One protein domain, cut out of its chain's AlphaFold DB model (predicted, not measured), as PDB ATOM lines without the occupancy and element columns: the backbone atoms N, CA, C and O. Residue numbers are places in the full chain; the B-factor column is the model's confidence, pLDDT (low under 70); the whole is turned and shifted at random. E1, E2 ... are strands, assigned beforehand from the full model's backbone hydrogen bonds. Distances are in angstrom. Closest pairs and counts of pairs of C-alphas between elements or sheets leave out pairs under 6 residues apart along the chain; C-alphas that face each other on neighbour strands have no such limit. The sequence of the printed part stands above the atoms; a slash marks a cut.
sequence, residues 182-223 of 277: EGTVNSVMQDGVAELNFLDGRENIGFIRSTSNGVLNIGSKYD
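Overview. This is residues 182 to 223 of the 277 residues of the protein "Gp58 domain-containing protein" of Butyricicoccus sp. 1XD8-22 (UniProt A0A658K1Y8). A single small sheet of three antiparallel strands, E1, E2 and E3, folds back and forth through two hairpins, and E2, the strand in the middle, bends at residue 206, beside residue 198 of E1. A lead-in with no named element, residues 182 to 193, runs along the E1 side of the sheet before turning into E1, and no named helix covers either face. The printed part has 42 residues with three named strands, E1, E2 and E3 along the chain, in the same order across the sheet. The class is all strand, though the strands hold 20 of the 42 printed residues, under half. The whole is only just compact, close to loose, with a radius of gyration of the C-alphas of 10.9 A and spans of 28 by 23 by 13 A.

Arrangement. Residues 182 to 193 come first, their C-alphas 8 to 14 A from the mean of all C-alphas. E1, residues 194 to 200, is an edge strand. A tight link of 2 residues joins it to E2, residues 203 to 210, the inner strand. E1 and E2 form a hairpin, antiparallel at 161 degrees between directions. The C-alphas of Glu 195 and Arg 209 face each other at 4.2 A. N 198 and O 206 are within hydrogen-bond range at 2.7 A, and N 210 and O 194 at 2.8 A. E2 bends by 59 degrees at Gly 206. A tight link of 5 residues joins E2 to E3, residues 216 to 220, the other edge strand. E2 and E3 form the second hairpin, antiparallel at 167 degrees. The C-alphas of Gly 206 and Ser 220 face each other at 3.8 A, and N 209 and O 217 are within hydrogen-bond range at 2.8 A. The three strands make a meander, each the antiparallel neighbour of the one before. The sheet's C-alphas lie up to 3.4 A off the best plane through them.

Along the chain. E1, Ala 194 to Asp 200, begins with its C-alpha at (-36.651, -38.508, -2.619) and is 19.9 A from first to last C-alpha. E2, Glu 203 to Ser 210, is the longest strand by residues, with 8, and measures 20.4 A; C-alpha 203 is at (-48.643, -24.663, -6.837). E3, Leu 216 to Ser 220, measures 13.5 A and ends with its C-alpha at (-39.651, -26.953, -13.739).

Size, cuts and confidence. The two C-alphas farthest apart, those of Gly 201 and Asn 213, are 30.8 A apart. Those of Glu 182 and Asp 223, the first and last printed residues, are 23.1 A apart. The printed part has no cut, and both links between strands are tight. The mean pLDDT of the printed part is 75.3, and residues 182 to 190 are under 70.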
ATOM      1  N   GLU A 182     -40.523 -23.023   6.174       55.62
ATOM      2  CA  GLU A 182     -39.833 -23.275   4.908       55.62
ATOM      3  C   GLU A 182     -38.332 -23.575   5.159       55.62
ATOM      4  O   GLU A 182     -37.512 -22.669   5.278       55.62
ATOM      5  N   GLY A 183     -37.953 -24.864   5.226       52.47
ATOM      6  CA  GLY A 183     -36.558 -25.357   5.118       52.47
ATOM      7  C   GLY A 183     -35.847 -25.644   6.456       52.47
ATOM      8  O   GLY A 183     -35.719 -24.786   7.312       52.47
ATOM      9  N   THR A 184     -35.330 -26.840   6.760       46.03
ATOM     10  CA  THR A 184     -34.615 -27.829   5.935       46.03
ATOM     11  C   THR A 184     -35.452 -29.085   5.695       46.03
ATOM     12  O   THR A 184     -35.777 -29.815   6.629       46.03
ATOM     13  N   VAL A 185     -35.772 -29.372   4.433       56.97
ATOM     14  CA  VAL A 185     -36.415 -30.629   4.037       56.97
ATOM     15  C   VAL A 185     -35.318 -31.677   3.861       56.97
ATOM     16  O   VAL A 185     -34.688 -31.751   2.811       56.97
ATOM     17  N   ASN A 186     -35.073 -32.502   4.879       50.16
ATOM     18  CA  ASN A 186     -34.447 -33.798   4.631       50.16
ATOM     19  C   ASN A 186     -35.481 -34.631   3.873       50.16
ATOM     20  O   ASN A 186     -36.406 -35.168   4.483       50.16
ATOM     21  N   SER A 187     -35.375 -34.702   2.549       59.06
ATOM     22  CA  SER A 187     -36.184 -35.629   1.764       59.06
ATOM     23  C   SER A 187     -35.703 -37.048   2.077       59.06
ATOM     24  O   SER A 187     -34.734 -37.555   1.517       59.06
ATOM     25  N   VAL A 188     -36.352 -37.673   3.059       60.88
ATOM     26  CA  VAL A 188     -36.164 -39.089   3.371       60.88
ATOM     27  C   VAL A 188     -36.625 -39.882   2.152       60.88
ATOM     28  O   VAL A 188     -37.752 -39.696   1.698       60.88
ATOM     29  N   MET A 189     -35.768 -40.758   1.615       63.34
ATOM     30  CA  MET A 189     -36.192 -41.713   0.589       63.34
ATOM     31  C   MET A 189     -37.305 -42.591   1.165       63.34
ATOM     32  O   MET A 189     -37.057 -43.401   2.059       63.34
ATOM     33  N   GLN A 190     -38.516 -42.444   0.639       62.62
ATOM     34  CA  GLN A 190     -39.627 -43.357   0.887       62.62
ATOM     35  C   GLN A 190     -39.895 -44.121  -0.406       62.62
ATOM     36  O   GLN A 190     -39.953 -43.521  -1.478       62.62
ATOM     37  N   ASP A 191     -39.952 -45.451  -0.323       71.44
ATOM     38  CA  ASP A 191     -40.139 -46.351  -1.471       71.44
ATOM     39  C   ASP A 191     -39.186 -46.073  -2.655       71.44
ATOM     40  O   ASP A 191     -39.508 -46.265  -3.826       71.44
ATOM     41  N   GLY A 192     -37.967 -45.624  -2.332       74.44
ATOM     42  CA  GLY A 192     -36.901 -45.357  -3.293       74.44
ATOM     43  C   GLY A 192     -37.009 -44.026  -4.042       74.44
ATOM     44  O   GLY A 192     -36.276 -43.833  -5.006       74.44
ATOM     45  N   VAL A 193     -37.871 -43.097  -3.621       77.62
ATOM     46  CA  VAL A 193     -37.944 -41.743  -4.192       77.62
ATOM     47  C   VAL A 193     -37.678 -40.699  -3.109       77.62
ATOM     48  O   VAL A 193     -38.229 -40.774  -2.013       77.62
ATOM     49  N   ALA A 194     -36.836 -39.715  -3.422       82.19
ATOM     50  CA  ALA A 194     -36.651 -38.508  -2.619       82.19
ATOM     51  C   ALA A 194     -36.883 -37.288  -3.511       82.19
ATOM     52  O   ALA A 194     -36.205 -37.130  -4.523       82.19
ATOM     53  N   GLU A 195     -37.838 -36.435  -3.147       81.94
ATOM     54  CA  GLU A 195     -38.217 -35.272  -3.945       81.94
ATOM     55  C   GLU A 195     -38.233 -34.005  -3.097       81.94
ATOM     56  O   GLU A 195     -38.811 -33.968  -2.012       81.94
ATOM     57  N   LEU A 196     -37.588 -32.967  -3.614       84.56
ATOM     58  CA  LEU A 196     -37.740 -31.598  -3.158       84.56
ATOM     59  C   LEU A 196     -38.636 -30.881  -4.165       84.56
ATOM     60  O   LEU A 196     -38.290 -30.815  -5.341       84.56
ATOM     61  N   ASN A 197     -39.759 -30.341  -3.701       80.44
ATOM     62  CA  ASN A 197     -40.659 -29.532  -4.517       80.44
ATOM     63  C   ASN A 197     -40.440 -28.049  -4.207       80.44
ATOM     64  O   ASN A 197     -40.359 -27.665  -3.042       80.44
ATOM     65  N   PHE A 198     -40.387 -27.228  -5.246       81.44
ATOM     66  CA  PHE A 198     -40.395 -25.774  -5.180       81.44
ATOM     67  C   PHE A 198     -41.822 -25.307  -5.451       81.44
ATOM     68  O   PHE A 198     -42.392 -25.610  -6.503       81.44
ATOM     69  N   LEU A 199     -42.414 -24.613  -4.485       77.69
ATOM     70  CA  LEU A 199     -43.802 -24.172  -4.551       77.69
ATOM     71  C   LEU A 199     -43.868 -22.646  -4.716       77.69
ATOM     72  O   LEU A 199     -43.066 -21.933  -4.123       77.69
ATOM     73  N   ASP A 200     -44.834 -22.154  -5.490       71.69
ATOM     74  CA  ASP A 200     -45.312 -20.766  -5.432       71.69
ATOM     75  C   ASP A 200     -46.701 -20.790  -4.779       71.69
ATOM     76  O   ASP A 200     -47.695 -21.253  -5.356       71.69
ATOM     77  N   GLY A 201     -46.749 -20.441  -3.492       80.81
ATOM     78  CA  GLY A 201     -47.908 -20.677  -2.634       80.81
ATOM     79  C   GLY A 201     -48.217 -22.171  -2.474       80.81
ATOM     80  O   GLY A 201     -47.568 -22.875  -1.706       80.81
ATOM     81  N   ARG A 202     -49.246 -22.668  -3.176       75.56
ATOM     82  CA  ARG A 202     -49.628 -24.101  -3.178       75.56
ATOM     83  C   ARG A 202     -49.365 -24.803  -4.508       75.56
ATOM     84  O   ARG A 202     -49.615 -26.004  -4.609       75.56
ATOM     85  N   GLU A 203     -48.924 -24.078  -5.531       75.94
ATOM     86  CA  GLU A 203     -48.643 -24.663  -6.837       75.94
ATOM     87  C   GLU A 203     -47.195 -25.150  -6.897       75.94
ATOM     88  O   GLU A 203     -46.282 -24.413  -6.543       75.94
ATOM     89  N   ASN A 204     -46.972 -26.380  -7.370       81.69
ATOM     90  CA  ASN A 204     -45.625 -26.878  -7.631       81.69
ATOM     91  C   ASN A 204     -45.108 -26.309  -8.955       81.69
ATOM     92  O   ASN A 204     -45.633 -26.621 -10.025       81.69
ATOM     93  N   ILE A 205     -44.073 -25.480  -8.864       84.94
ATOM     94  CA  ILE A 205     -43.440 -24.823 -10.008       84.94
ATOM     95  C   ILE A 205     -42.130 -25.504 -10.425       84.94
ATOM     96  O   ILE A 205     -41.574 -25.189 -11.481       84.94
ATOM     97  N   GLY A 206     -41.647 -26.473  -9.653       86.06
ATOM     98  CA  GLY A 206     -40.505 -27.292 -10.024       86.06
ATOM     99  C   GLY A 206     -40.109 -28.291  -8.953       86.06
ATOM    100  O   GLY A 206     -40.520 -28.205  -7.803       86.06
ATOM    101  N   PHE A 207     -39.265 -29.243  -9.322       85.88
ATOM    102  CA  PHE A 207     -38.808 -30.282  -8.418       85.88
ATOM    103  C   PHE A 207     -37.384 -30.737  -8.726       85.88
ATOM    104  O   PHE A 207     -36.902 -30.664  -9.859       85.88
ATOM    105  N   ILE A 208     -36.742 -31.281  -7.698       87.88
ATOM    106  CA  ILE A 208     -35.555 -32.125  -7.809       87.88
ATOM    107  C   ILE A 208     -35.921 -33.472  -7.203       87.88
ATOM    108  O   ILE A 208     -36.219 -33.559  -6.014       87.88
ATOM    109  N   ARG A 209     -35.898 -34.529  -8.014       85.69
ATOM    110  CA  ARG A 209     -36.321 -35.873  -7.619       85.69
ATOM    111  C   ARG A 209     -35.233 -36.894  -7.904       85.69
ATOM    112  O   ARG A 209     -34.899 -37.130  -9.059       85.69
ATOM    113  N   SER A 210     -34.757 -37.569  -6.868       85.75
ATOM    114  CA  SER A 210     -34.000 -38.811  -7.004       85.75
ATOM    115  C   SER A 210     -34.959 -40.003  -7.046       85.75
ATOM    116  O   SER A 210     -35.877 -40.080  -6.230       85.75
ATOM    117  N   THR A 211     -34.767 -40.916  -7.996       79.00
ATOM    118  CA  THR A 211     -35.559 -42.150  -8.142       79.00
ATOM    119  C   THR A 211     -34.751 -43.396  -7.781       79.00
ATOM    120  O   THR A 211     -33.522 -43.371  -7.710       79.00
ATOM    121  N   SER A 212     -35.440 -44.523  -7.591       78.75
ATOM    122  CA  SER A 212     -34.870 -45.765  -7.042       78.75
ATOM    123  C   SER A 212     -33.805 -46.417  -7.926       78.75
ATOM    124  O   SER A 212     -33.012 -47.228  -7.458       78.75
ATOM    125  N   ASN A 213     -33.762 -46.038  -9.201       75.31
ATOM    126  CA  ASN A 213     -32.755 -46.434 -10.182       75.31
ATOM    127  C   ASN A 213     -31.547 -45.474 -10.245       75.31
ATOM    128  O   ASN A 213     -30.759 -45.559 -11.183       75.31
ATOM    129  N   GLY A 214     -31.404 -44.556  -9.282       71.75
ATOM    130  CA  GLY A 214     -30.262 -43.644  -9.175       71.75
ATOM    131  C   GLY A 214     -30.317 -42.425 -10.099       71.75
ATOM    132  O   GLY A 214     -29.344 -41.678 -10.171       71.75
ATOM    133  N   VAL A 215     -31.432 -42.196 -10.798       75.31
ATOM    134  CA  VAL A 215     -31.600 -41.023 -11.667       75.31
ATOM    135  C   VAL A 215     -31.970 -39.800 -10.828       75.31
ATOM    136  O   VAL A 215     -32.870 -39.859  -9.990       75.31
ATOM    137  N   LEU A 216     -31.288 -38.679 -11.076       83.44
ATOM    138  CA  LEU A 216     -31.670 -37.362 -10.572       83.44
ATOM    139  C   LEU A 216     -32.429 -36.609 -11.666       83.44
ATOM    140  O   LEU A 216     -31.855 -36.225 -12.681       83.44
ATOM    141  N   ASN A 217     -33.717 -36.387 -11.447       81.44
ATOM    142  CA  ASN A 217     -34.567 -35.590 -12.318       81.44
ATOM    143  C   ASN A 217     -34.652 -34.164 -11.782       81.44
ATOM    144  O   ASN A 217     -34.912 -33.963 -10.595       81.44
ATOM    145  N   ILE A 218     -34.487 -33.187 -12.668       86.25
ATOM    146  CA  ILE A 218     -34.730 -31.774 -12.381       86.25
ATOM    147  C   ILE A 218     -35.786 -31.309 -13.374       86.25
ATOM    148  O   ILE A 218     -35.575 -31.392 -14.583       86.25
ATOM    149  N   GLY A 219     -36.930 -30.870 -12.864       82.31
ATOM    150  CA  GLY A 219     -38.043 -30.401 -13.678       82.31
ATOM    151  C   GLY A 219     -38.544 -29.059 -13.177       82.31
ATOM    152  O   GLY A 219     -38.577 -28.811 -11.976       82.31
ATOM    153  N   SER A 220     -38.957 -28.187 -14.087       84.81
ATOM    154  CA  SER A 220     -39.651 -26.953 -13.739       84.81
ATOM    155  C   SER A 220     -40.764 -26.686 -14.743       84.81
ATOM    156  O   SER A 220     -40.714 -27.136 -15.887       84.81
ATOM    157  N   LYS A 221     -41.800 -25.981 -14.284       82.75
ATOM    158  CA  LYS A 221     -42.831 -25.404 -15.148       82.75
ATOM    159  C   LYS A 221     -42.264 -24.274 -16.023       82.75
ATOM    160  O   LYS A 221     -42.840 -23.968 -17.063       82.75
ATOM    161  N   TYR A 222     -41.154 -23.673 -15.599       81.81
ATOM    162  CA  TYR A 222     -40.422 -22.630 -16.310       81.81
ATOM    163  C   TYR A 222     -39.051 -23.144 -16.772       81.81
ATOM    164  O   TYR A 222     -38.659 -24.270 -16.461       81.81
ATOM    165  N   ASP A 223     -38.314 -22.323 -17.521       78.94
ATOM    166  CA  ASP A 223     -36.988 -22.696 -18.011       78.94
ATOM    167  C   ASP A 223     -35.979 -22.847 -16.861       78.94
ATOM    168  O   ASP A 223     -35.911 -22.025 -15.945       78.94
TER     169      ASP A 223